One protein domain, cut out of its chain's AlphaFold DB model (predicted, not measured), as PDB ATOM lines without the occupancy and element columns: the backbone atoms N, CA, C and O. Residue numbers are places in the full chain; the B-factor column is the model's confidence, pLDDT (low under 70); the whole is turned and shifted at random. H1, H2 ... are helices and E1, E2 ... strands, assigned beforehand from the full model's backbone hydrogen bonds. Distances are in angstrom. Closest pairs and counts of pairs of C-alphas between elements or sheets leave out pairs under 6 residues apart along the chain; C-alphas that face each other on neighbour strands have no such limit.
ATOM      1  N   ILE A  17     -46.852  90.396 -33.231       93.38
ATOM      2  CA  ILE A  17     -45.757  90.867 -34.081       93.38
ATOM      3  C   ILE A  17     -45.863  92.390 -34.167       93.38
ATOM      4  O   ILE A  17     -46.795  92.908 -34.783       93.38
ATOM      5  N   VAL A  18     -44.912  93.096 -33.560       95.38
ATOM      6  CA  VAL A  18     -44.866  94.570 -33.546       95.38
ATOM      7  C   VAL A  18     -43.961  95.143 -34.636       95.38
ATOM      8  O   VAL A  18     -44.161  96.269 -35.082       95.38
ATOM      9  N   LEU A  19     -42.998  94.353 -35.121       92.62
ATOM     10  CA  LEU A  19     -42.141  94.708 -36.252       92.62
ATOM     11  C   LEU A  19     -41.739  93.449 -37.026       92.62
ATOM     12  O   LEU A  19     -41.462  92.409 -36.432       92.62
ATOM     13  N   ALA A  20     -41.669  93.541 -38.352       92.25
ATOM     14  CA  ALA A  20     -41.194  92.456 -39.206       92.25
ATOM     15  C   ALA A  20     -40.269  93.000 -40.300       92.25
ATOM     16  O   ALA A  20     -40.594  93.980 -40.969       92.25
ATOM     17  N   CYS A  21     -39.127  92.342 -40.503       85.12
ATOM     18  CA  CYS A  21     -38.177  92.665 -41.562       85.12
ATOM     19  C   CYS A  21     -38.019  91.467 -42.503       85.12
ATOM     20  O   CYS A  21     -37.596  90.383 -42.088       85.12
ATOM     21  N   ASN A  22     -38.364  91.670 -43.780       82.06
ATOM     22  CA  ASN A  22     -38.177  90.717 -44.880       82.06
ATOM     23  C   ASN A  22     -38.708  89.293 -44.625       82.06
ATOM     24  O   ASN A  22     -38.220  88.350 -45.236       82.06
ATOM     25  N   ASN A  23     -39.697  89.120 -43.741       80.44
ATOM     26  CA  ASN A  23     -40.230  87.819 -43.301       80.44
ATOM     27  C   ASN A  23     -39.204  86.881 -42.634       80.44
ATOM     28  O   ASN A  23     -39.470  85.688 -42.493       80.44
ATOM     29  N   TYR A  24     -38.042  87.397 -42.230       86.56
ATOM     30  CA  TYR A  24     -36.984  86.603 -41.601       86.56
ATOM     31  C   TYR A  24     -36.700  87.018 -40.163       86.56
ATOM     32  O   TYR A  24     -36.250  86.180 -39.390       86.56
ATOM     33  N   CYS A  25     -36.971  88.273 -39.807       89.81
ATOM     34  CA  CYS A  25     -36.795  88.777 -38.451       89.81
ATOM     35  C   CYS A  25     -38.106  89.376 -37.956       89.81
ATOM     36  O   CYS A  25     -38.672  90.252 -38.617       89.81
ATOM     37  N   PHE A  26     -38.558  88.931 -36.792       93.50
ATOM     38  CA  PHE A  26     -39.814  89.349 -36.185       93.50
ATOM     39  C   PHE A  26     -39.560  89.856 -34.773       93.50
ATOM     40  O   PHE A  26     -38.790  89.256 -34.031       93.50
ATOM     41  N   TRP A  27     -40.206  90.954 -34.414       95.75
ATOM     42  CA  TRP A  27     -40.227  91.479 -33.060       95.75
ATOM     43  C   TRP A  27     -41.565  91.104 -32.453       95.75
ATOM     44  O   TRP A  27     -42.616  91.447 -33.003       95.75
ATOM     45  N   LEU A  28     -41.505  90.355 -31.367       95.38
ATOM     46  CA  LEU A  28     -42.632  89.740 -30.699       95.38
ATOM     47  C   LEU A  28     -42.819  90.450 -29.363       95.38
ATOM     48  O   LEU A  28     -41.922  90.420 -28.525       95.38
ATOM     49  N   GLU A  29     -43.965  91.083 -29.178       96.62
ATOM     50  CA  GLU A  29     -44.414  91.600 -27.889       96.62
ATOM     51  C   GLU A  29     -45.259  90.523 -27.210       96.62
ATOM     52  O   GLU A  29     -46.241  90.042 -27.787       96.62
ATOM     53  N   VAL A  30     -44.865  90.117 -26.006       94.62
ATOM     54  CA  VAL A  30     -45.644  89.184 -25.177       94.62
ATOM     55  C   VAL A  30     -46.576  89.962 -24.234       94.62
ATOM     56  O   VAL A  30     -46.379  91.163 -24.055       94.62
ATOM     57  N   PRO A  31     -47.587  89.329 -23.605       93.56
ATOM     58  CA  PRO A  31     -48.551  90.023 -22.743       93.56
ATOM     59  C   PRO A  31     -47.931  90.843 -21.608       93.56
ATOM     60  O   PRO A  31     -48.497  91.860 -21.213       93.56
ATOM     61  N   ASP A  32     -46.757  90.432 -21.125       92.06
ATOM     62  CA  ASP A  32     -46.011  91.128 -20.073       92.06
ATOM     63  C   ASP A  32     -45.285  92.398 -20.574       92.06
ATOM     64  O   ASP A  32     -44.668  93.106 -19.783       92.06
ATOM     65  N   GLY A  33     -45.355  92.704 -21.877       94.06
ATOM     66  CA  GLY A  33     -44.716  93.858 -22.527       94.06
ATOM     67  C   GLY A  33     -43.283  93.604 -23.004       94.06
ATOM     68  O   GLY A  33     -42.762  94.357 -23.828       94.06
ATOM     69  N   ASP A  34     -42.665  92.516 -22.540       95.94
ATOM     70  CA  ASP A  34     -41.350  92.067 -22.985       95.94
ATOM     71  C   ASP A  34     -41.301  91.908 -24.516       95.94
ATOM     72  O   ASP A  34     -42.214  91.374 -25.156       95.94
ATOM     73  N   ILE A  35     -40.182  92.326 -25.101       97.62
ATOM     74  CA  ILE A  35     -39.937  92.256 -26.539       97.62
ATOM     75  C   ILE A  35     -38.876  91.207 -26.839       97.62
ATOM     76  O   ILE A  35     -37.762  91.261 -26.310       97.62
ATOM     77  N   TYR A  36     -39.191  90.302 -27.759       96.25
ATOM     78  CA  TYR A  36     -38.286  89.279 -28.272       96.25
ATOM     79  C   TYR A  36     -38.039  89.468 -29.765       96.25
ATOM     80  O   TYR A  36     -38.958  89.725 -30.534       96.25
ATOM     81  N   LEU A  37     -36.795  89.306 -30.198       95.06
ATOM     82  CA  LEU A  37     -36.396  89.302 -31.595       95.06
ATOM     83  C   LEU A  37     -36.206  87.850 -32.022       95.06
ATOM     84  O   LEU A  37     -35.318  87.164 -31.518       95.06
ATOM     85  N   TRP A  38     -37.019  87.386 -32.961       94.81
ATOM     86  CA  TRP A  38     -36.933  86.045 -33.518       94.81
ATOM     87  C   TRP A  38     -36.386  86.084 -34.943       94.81
ATOM     88  O   TRP A  38     -36.955  86.731 -35.826       94.81
ATOM     89  N   SER A  39     -35.280  85.375 -35.166       91.25
ATOM     90  CA  SER A  39     -34.698  85.144 -36.485       91.25
ATOM     91  C   SER A  39     -35.157  83.791 -37.009       91.25
ATOM     92  O   SER A  39     -34.658  82.746 -36.593       91.25
ATOM     93  N   HIS A  40     -36.067  83.794 -37.978       86.19
ATOM     94  CA  HIS A  40     -36.500  82.578 -38.667       86.19
ATOM     95  C   HIS A  40     -35.358  81.936 -39.479       86.19
ATOM     96  O   HIS A  40     -35.325  80.721 -39.633       86.19
ATOM     97  N   MET A  41     -34.401  82.733 -39.975       86.06
ATOM     98  CA  MET A  41     -33.252  82.228 -40.751       86.06
ATOM     99  C   MET A  41     -32.324  81.339 -39.924       86.06
ATOM    100  O   MET A  41     -31.842  80.325 -40.420       86.06
ATOM    101  N   VAL A  42     -32.045  81.750 -38.687       85.12
ATOM    102  CA  VAL A  42     -31.082  81.072 -37.803       85.12
ATOM    103  C   VAL A  42     -31.802  80.234 -36.741       85.12
ATOM    104  O   VAL A  42     -31.174  79.459 -36.032       85.12
ATOM    105  N   GLY A  43     -33.127  80.361 -36.640       87.81
ATOM    106  CA  GLY A  43     -33.919  79.700 -35.607       87.81
ATOM    107  C   GLY A  43     -33.578  80.187 -34.201       87.81
ATOM    108  O   GLY A  43     -33.762  79.436 -33.257       87.81
ATOM    109  N   SER A  44     -33.060  81.412 -34.058       90.50
ATOM    110  CA  SER A  44     -32.625  81.972 -32.778       90.50
ATOM    111  C   SER A  44     -33.583  83.041 -32.269       90.50
ATOM    112  O   SER A  44     -34.246  83.737 -33.047       90.50
ATOM    113  N   MET A  45     -33.644  83.184 -30.948       94.06
ATOM    114  CA  MET A  45     -34.438  84.204 -30.280       94.06
ATOM    115  C   MET A  45     -33.583  84.998 -29.295       94.06
ATOM    116  O   MET A  45     -32.724  84.442 -28.612       94.06
ATOM    117  N   VAL A  46     -33.822  86.304 -29.234       95.44
ATOM    118  CA  VAL A  46     -33.117  87.246 -28.360       95.44
ATOM    119  C   VAL A  46     -34.145  88.053 -27.580       95.44
ATOM    120  O   VAL A  46     -35.058  88.610 -28.181       95.44
ATOM    121  N   ARG A  47     -34.002  88.164 -26.261       96.38
ATOM    122  CA  ARG A  47     -34.767  89.123 -25.456       96.38
ATOM    123  C   ARG A  47     -34.173  90.519 -25.648       96.38
ATOM    124  O   ARG A  47     -32.985  90.726 -25.394       96.38
ATOM    125  N   GLY A  48     -35.003  91.443 -26.118       96.38
ATOM    126  CA  GLY A  48     -34.640  92.821 -26.438       96.38
ATOM    127  C   GLY A  48     -34.760  93.778 -25.255       96.38
ATOM    128  O   GLY A  48     -33.870  94.596 -25.042       96.38
ATOM    129  N   GLY A  49     -35.837  93.680 -24.478       97.19
ATOM    130  CA  GLY A  49     -36.124  94.585 -23.358       97.19
ATOM    131  C   GLY A  49     -37.539  94.392 -22.821       97.19
ATOM    132  O   GLY A  49     -38.292  93.588 -23.372       97.19
ATOM    133  N   ALA A  50     -37.900  95.126 -21.768       97.25
ATOM    134  CA  ALA A  50     -39.215  95.040 -21.125       97.25
ATOM    135  C   ALA A  50     -40.322  95.820 -21.853       97.25
ATOM    136  O   ALA A  50     -41.480  95.792 -21.451       97.25
ATOM    137  N   ASN A  51     -39.958  96.571 -22.891       97.06
ATOM    138  CA  ASN A  51     -40.867  97.285 -23.777       97.06
ATOM    139  C   ASN A  51     -40.146  97.637 -25.089       97.06
ATOM    140  O   ASN A  51     -38.937  97.435 -25.232       97.06
ATOM    141  N   MET A  52     -40.890  98.186 -26.052       95.56
ATOM    142  CA  MET A  52     -40.366  98.514 -27.381       95.56
ATOM    143  C   MET A  52     -39.261  99.577 -27.365       95.56
ATOM    144  O   MET A  52     -38.313  99.480 -28.144       95.56
ATOM    145  N   GLU A  53     -39.354 100.578 -26.489       96.75
ATOM    146  CA  GLU A  53     -38.351 101.645 -26.387       96.75
ATOM    147  C   GLU A  53     -37.012 101.093 -25.887       96.75
ATOM    148  O   GLU A  53     -35.967 101.319 -26.505       96.75
ATOM    149  N   GLU A  54     -37.049 100.305 -24.813       98.00
ATOM    150  CA  GLU A  54     -35.867  99.644 -24.266       98.00
ATOM    151  C   GLU A  54     -35.275  98.659 -25.279       98.00
ATOM    152  O   GLU A  54     -34.068  98.669 -25.520       98.00
ATOM    153  N   ALA A  55     -36.114  97.856 -25.937       97.38
ATOM    154  CA  ALA A  55     -35.659  96.876 -26.915       97.38
ATOM    155  C   ALA A  55     -34.980  97.515 -28.132       97.38
ATOM    156  O   ALA A  55     -33.945  97.027 -28.588       97.38
ATOM    157  N   LEU A  56     -35.517  98.626 -28.642       96.38
ATOM    158  CA  LEU A  56     -34.877  99.391 -29.713       96.38
ATOM    159  C   LEU A  56     -33.564 100.021 -29.247       96.38
ATOM    160  O   LEU A  56     -32.576  99.979 -29.980       96.38
ATOM    161  N   THR A  57     -33.536 100.569 -28.034       97.88
ATOM    162  CA  THR A  57     -32.328 101.170 -27.454       97.88
ATOM    163  C   THR A  57     -31.221 100.129 -27.296       97.88
ATOM    164  O   THR A  57     -30.088 100.362 -27.719       97.88
ATOM    165  N   ASN A  58     -31.552  98.947 -26.778       97.38
ATOM    166  CA  ASN A  58     -30.612  97.839 -26.641       97.38
ATOM    167  C   ASN A  58     -30.146  97.308 -28.001       97.38
ATOM    168  O   ASN A  58     -28.965  97.048 -28.195       97.38
ATOM    169  N   TYR A  59     -31.046  97.207 -28.978       94.25
ATOM    170  CA  TYR A  59     -30.680  96.754 -30.317       94.25
ATOM    171  C   TYR A  59     -29.749  97.726 -31.057       94.25
ATOM    172  O   TYR A  59     -28.831  97.290 -31.750       94.25
ATOM    173  N   LEU A  60     -29.989  99.034 -30.936       95.88
ATOM    174  CA  LEU A  60     -29.250 100.057 -31.681       95.88
ATOM    175  C   LEU A  60     -27.969 100.517 -30.981       95.88
ATOM    176  O   LEU A  60     -27.005 100.858 -31.664       95.88
ATOM    177  N   PHE A  61     -27.969 100.557 -29.648       96.44
ATOM    178  CA  PHE A  61     -26.915 101.214 -28.874       96.44
ATOM    179  C   PHE A  61     -26.317 100.333 -27.776       96.44
ATOM    180  O   PHE A  61     -25.102 100.353 -27.614       96.44
ATOM    181  N   ASN A  62     -27.133  99.538 -27.077       95.25
ATOM    182  CA  ASN A  62     -26.696  98.792 -25.887       95.25
ATOM    183  C   ASN A  62     -26.786  97.277 -26.113       95.25
ATOM    184  O   ASN A  62     -27.583  96.566 -25.487       95.25
ATOM    185  N   ARG A  63     -25.993  96.777 -27.067       92.81
ATOM    186  CA  ARG A  63     -26.023  95.369 -27.491       92.81
ATOM    187  C   ARG A  63     -25.701  94.412 -26.335       92.81
ATOM    188  O   ARG A  63     -26.213  93.295 -26.312       92.81
ATOM    189  N   GLU A  64     -24.924  94.860 -25.355       93.56
ATOM    190  CA  GLU A  64     -24.576  94.148 -24.121       93.56
ATOM    191  C   GLU A  64     -25.769  93.847 -23.206       93.56
ATOM    192  O   GLU A  64     -25.651  93.006 -22.318       93.56
ATOM    193  N   ASN A  65     -26.926  94.487 -23.410       95.56
ATOM    194  CA  ASN A  65     -28.153  94.204 -22.654       95.56
ATOM    195  C   ASN A  65     -29.019  93.122 -23.306       95.56
ATOM    196  O   ASN A  65     -29.921  92.577 -22.666       95.56
ATOM    197  N   LEU A  66     -28.743  92.780 -24.563       95.75
ATOM    198  CA  LEU A  66     -29.459  91.723 -25.263       95.75
ATOM    199  C   LEU A  66     -29.076  90.353 -24.697       95.75
ATOM    200  O   LEU A  66     -27.936  90.112 -24.283       95.75
ATOM    201  N   ARG A  67     -30.040  89.432 -24.672       95.94
ATOM    202  CA  ARG A  67     -29.831  88.069 -24.169       95.94
ATOM    203  C   ARG A  67     -30.376  87.047 -25.155       95.94
ATOM    204  O   ARG A  67     -31.547  87.134 -25.512       95.94
ATOM    205  N   TYR A  68     -29.571  86.073 -25.571       94.06
ATOM    206  CA  TYR A  68     -30.076  84.898 -26.277       94.06
ATOM    207  C   TYR A  68     -31.012  84.112 -25.372       94.06
ATOM    208  O   TYR A  68     -30.750  83.956 -24.182       94.06
ATOM    209  N   VAL A  69     -32.084  83.592 -25.957       93.88
ATOM    210  CA  VAL A  69     -32.980  82.654 -25.291       93.88
ATOM    211  C   VAL A  69     -32.595  81.252 -25.729       93.88
ATOM    212  O   VAL A  69     -32.551  80.962 -26.927       93.88
ATOM    213  N   VAL A  70     -32.327  80.367 -24.774       91.06
ATOM    214  CA  VAL A  70     -32.088  78.947 -25.055       91.06
ATOM    215  C   VAL A  70     -33.426  78.243 -25.289       91.06
ATOM    216  O   VAL A  70     -34.315  78.311 -24.447       91.06
ATOM    217  N   GLU A  71     -33.588  77.528 -26.409       87.69
ATOM    218  CA  GLU A  71     -34.885  76.935 -26.808       87.69
ATOM    219  C   GLU A  71     -35.451  75.959 -25.772       87.69
ATOM    220  O   GLU A  71     -36.653  75.944 -25.499       87.69
ATOM    221  N   TYR A  72     -34.579  75.154 -25.166       84.38
ATOM    222  CA  TYR A  72     -34.999  74.108 -24.244       84.38
ATOM    223  C   TYR A  72     -35.176  74.598 -22.800       84.38
ATOM    224  O   TYR A  72     -36.172  74.240 -22.161       84.38
ATOM    225  N   SER A  73     -34.226  75.388 -22.282       89.69
ATOM    226  CA  SER A  73     -34.220  75.849 -20.884       89.69
ATOM    227  C   SER A  73     -34.904  77.202 -20.676       89.69
ATOM    228  O   SER A  73     -35.272  77.510 -19.547       89.69
ATOM    229  N   LEU A  74     -35.116  77.983 -21.743       89.31
ATOM    230  CA  LEU A  74     -35.554  79.387 -21.702       89.31
ATOM    231  C   LEU A  74     -34.609  80.307 -20.919       89.31
ATOM    232  O   LEU A  74     -34.974  81.426 -20.562       89.31
ATOM    233  N   GLU A  75     -33.387  79.848 -20.659       92.94
ATOM    234  CA  GLU A  75     -32.371  80.655 -20.002       92.94
ATOM    235  C   GLU A  75     -31.936  81.808 -20.903       92.94
ATOM    236  O   GLU A  75     -31.897  81.691 -22.132       92.94
ATOM    237  N   LEU A  76     -31.611  82.923 -20.253       94.00
ATOM    238  CA  LEU A  76     -31.160  84.148 -20.889       94.00
ATOM    239  C   LEU A  76     -29.641  84.241 -20.789       94.00
ATOM    240  O   LEU A  76     -29.102  84.502 -19.714       94.00
ATOM    241  N   ILE A  77     -28.965  84.055 -21.917       93.19
ATOM    242  CA  ILE A  77     -27.504  84.078 -21.996       93.19
ATOM    243  C   ILE A  77     -27.055  85.402 -22.628       93.19
ATOM    244  O   ILE A  77     -27.602  85.794 -23.662       93.19
ATOM    245  N   PRO A  78     -26.096  86.127 -22.031       93.31
ATOM    246  CA  PRO A  78     -25.431  87.264 -22.671       93.31
ATOM    247  C   PRO A  78     -24.935  86.954 -24.093       93.31
ATOM    248  O   PRO A  78     -24.523  85.835 -24.383       93.31
ATOM    249  N   LEU A  79     -25.016  87.928 -25.008       88.94
ATOM    250  CA  LEU A  79     -24.570  87.711 -26.393       88.94
ATOM    251  C   LEU A  79     -23.053  87.475 -26.488       88.94
ATOM    252  O   LEU A  79     -22.614  86.687 -27.322       88.94
ATOM    253  N   ASP A  80     -22.282  88.158 -25.643       86.12
ATOM    254  CA  ASP A  80     -20.818  88.103 -25.576       86.12
ATOM    255  C   ASP A  80     -20.292  86.722 -25.168       86.12
ATOM    256  O   ASP A  80     -19.284  86.283 -25.710       86.12
ATOM    257  N   ALA A  81     -21.017  85.993 -24.316       82.56
ATOM    258  CA  ALA A  81     -20.652  84.636 -23.906       82.56
ATOM    259  C   ALA A  81     -20.466  83.683 -25.104       82.56
ATOM    260  O   ALA A  81     -19.590  82.824 -25.088       82.56
ATOM    261  N   TYR A  82     -21.262  83.855 -26.165       72.94
ATOM    262  CA  TYR A  82     -21.113  83.083 -27.402       72.94
ATOM    263  C   TYR A  82     -20.042  83.645 -28.340       72.94
ATOM    264  O   TYR A  82     -19.473  82.888 -29.123       72.94
ATOM    265  N   GLU A  83     -19.792  84.955 -28.317       76.56
ATOM    266  CA  GLU A  83     -18.736  85.563 -29.134       76.56
ATOM    267  C   GLU A  83     -17.353  85.146 -28.624       76.56
ATOM    268  O   GLU A  83     -16.509  84.776 -29.438       76.56
ATOM    269  N   GLU A  84     -17.165  85.102 -27.304       80.25
ATOM    270  CA  GLU A  84     -15.953  84.582 -26.662       80.25
ATOM    271  C   GLU A  84     -15.748  83.101 -27.001       80.25
ATOM    272  O   GLU A  84     -14.704  82.737 -27.537       80.25
ATOM    273  N   GLU A  85     -16.770  82.257 -26.807       78.06
ATOM    274  CA  GLU A  85     -16.684  80.835 -27.161       78.06
ATOM    275  C   GLU A  85     -16.363  80.646 -28.657       78.06
ATOM    276  O   GLU A  85     -15.512  79.833 -29.022       78.06
ATOM    277  N   ALA A  86     -17.003  81.410 -29.547       77.88
ATOM    278  CA  ALA A  86     -16.750  81.319 -30.982       77.88
ATOM    279  C   ALA A  86     -15.332  81.775 -31.363       77.88
ATOM    280  O   ALA A  86     -14.717  81.174 -32.250       77.88
ATOM    281  N   GLU A  87     -14.808  82.818 -30.718       82.12
ATOM    282  CA  GLU A  87     -13.439  83.292 -30.919       82.12
ATOM    283  C   GLU A  87     -12.413  82.276 -30.396       82.12
ATOM    284  O   GLU A  87     -11.435  81.977 -31.090       82.12
ATOM    285  N   GLU A  88     -12.652  81.680 -29.227       82.94
ATOM    286  CA  GLU A  88     -11.827  80.597 -28.682       82.94
ATOM    287  C   GLU A  88     -11.805  79.384 -29.616       82.94
ATOM    288  O   GLU A  88     -10.730  78.890 -29.973       82.94
ATOM    289  N   TRP A  89     -12.975  78.947 -30.089       79.06
ATOM    290  CA  TRP A  89     -13.083  77.879 -31.080       79.06
ATOM    291  C   TRP A  89     -12.333  78.224 -32.366       79.06
ATOM    292  O   TRP A  89     -11.572  77.391 -32.850       79.06
ATOM    293  N   ALA A  90     -12.495  79.428 -32.916       80.00
ATOM    294  CA  ALA A  90     -11.824  79.831 -34.154       80.00
ATOM    295  C   ALA A  90     -10.289  79.858 -34.025       80.00
ATOM    296  O   ALA A  90      -9.586  79.558 -34.994       80.00
ATOM    297  N   ASN A  91      -9.776  80.187 -32.839       82.62
ATOM    298  CA  ASN A  91      -8.346  80.205 -32.540       82.62
ATOM    299  C   ASN A  91      -7.798  78.838 -32.088       82.62
ATOM    300  O   ASN A  91      -6.578  78.666 -31.986       82.62
ATOM    301  N   SER A  92      -8.673  77.859 -31.837       79.06
ATOM    302  CA  SER A  92      -8.279  76.504 -31.462       79.06
ATOM    303  C   SER A  92      -7.581  75.771 -32.622       79.06
ATOM    304  O   SER A  92      -7.965  75.910 -33.791       79.06
ATOM    305  N   PRO A  93      -6.560  74.942 -32.343       70.31
ATOM    306  CA  PRO A  93      -5.958  74.082 -33.359       70.31
ATOM    307  C   PRO A  93      -6.959  73.063 -33.938       70.31
ATOM    308  O   PRO A  93      -6.759  72.600 -35.064       70.31
ATOM    309  N   GLU A  94      -8.045  72.744 -33.223       69.00
ATOM    310  CA  GLU A  94      -9.148  71.901 -33.698       69.00
ATOM    311  C   GLU A  94      -9.999  72.545 -34.810       69.00
ATOM    312  O   GLU A  94     -10.587  71.815 -35.613       69.00
ATOM    313  N   ALA A  95     -10.042  73.879 -34.920       61.72
ATOM    314  CA  ALA A  95     -10.754  74.566 -36.006       61.72
ATOM    315  C   ALA A  95     -10.026  74.496 -37.360       61.72
ATOM    316  O   ALA A  95     -10.609  74.793 -38.410       61.72
ATOM    317  N   CYS A  96      -8.759  74.074 -37.370       57.72
ATOM    318  CA  CYS A  96      -7.991  73.939 -38.596       57.72
ATOM    319  C   CYS A  96      -8.384  72.644 -39.326       57.72
ATOM    320  O   CYS A  96      -7.937  71.544 -38.994       57.72
TER     321      CYS A  96
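Overview. This is residues 17 to 96 of the 132 residues of an uncharacterized protein of Rhizophagus sp. MUCL 43196 (UniProt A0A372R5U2). A six-stranded, twisted antiparallel sheet makes the body, with the short helix H1 packed over one face at E3 and E4. The longer helix H2 follows the last strand, E6, with no residue between them, and its residues 83 to 91, with the tail 92 to 96, stick out as an arm that makes the length. The printed part has 80 residues, with two named helices and six named strands in the order E1, E2, E3, E4, H1, E5, E6, H2; the sheet's order is E1 - E2 - E3 - E4 - E5 - E6, and the class is mixed, helices and strands. The whole is only just loose, close to compact, with a radius of gyration of the C-alphas of 14.2 A and spans of 46 by 26 by 24 A.

Arrangement. E1, residues 17 to 21, is an edge strand and forms a hairpin with E2, residues 25 to 29; N 18 and O 27 are 2.9 A apart. E3, residues 35 to 39, is the next antiparallel neighbour, with N 28 and O 36 at 2.8 A. E4, residues 44 to 49, follows beside E3, with N 37 and O 46 at 2.8 A. E1 to E4 form a meander, each strand the antiparallel neighbour of the one before. H1, residues 52 to 60, is on the sheet at a height over the sheet of 8.4 A. It lies over E3 and E4, slantwise to the strands, at 35 degrees to E3 on the local plane. The closest C-alphas of H1 and E4 are those of Ala 55 and Gly 48, 4.2 A apart. E5, residues 67 to 69, is the antiparallel neighbour of E4, with N 47 and O 67 at 2.8 A. E6, residues 76 to 78, is the other edge strand and forms a hairpin with E5; N 68 and O 77 are 2.8 A apart. H2, residues 79 to 91, is on the sheet, and its closest C-alpha pair with E5 is Leu 79 and Arg 67, 5.7 A. H1 and H2 are apart. In H1 and H2 every O i to N i+4 pair is within hydrogen-bond range.

Along the chain. E1 begins with C-alpha 17 at (-45.757, 90.867, -34.081). E2 and E3 each measure 13.3 A from first to last C-alpha, E4 16.1 A and H1 12.0 A. H2 measures 18.9 A and ends with C-alpha 91 at (-8.346, 80.205, -32.540).

Size, cuts and confidence. The C-alphas farthest apart, those of Pro 31 and Pro 93, are 46.7 A apart. Without residues 83 to 96, which stand free, the body spans 27 by 23 by 22 A. The sheet is only just strongly twisted, its C-alphas up to 4.2 A off the best plane. The printed part has no cut and no long link. Mean pLDDT of the printed part is 89.5; residues 94 to 96 are under 70.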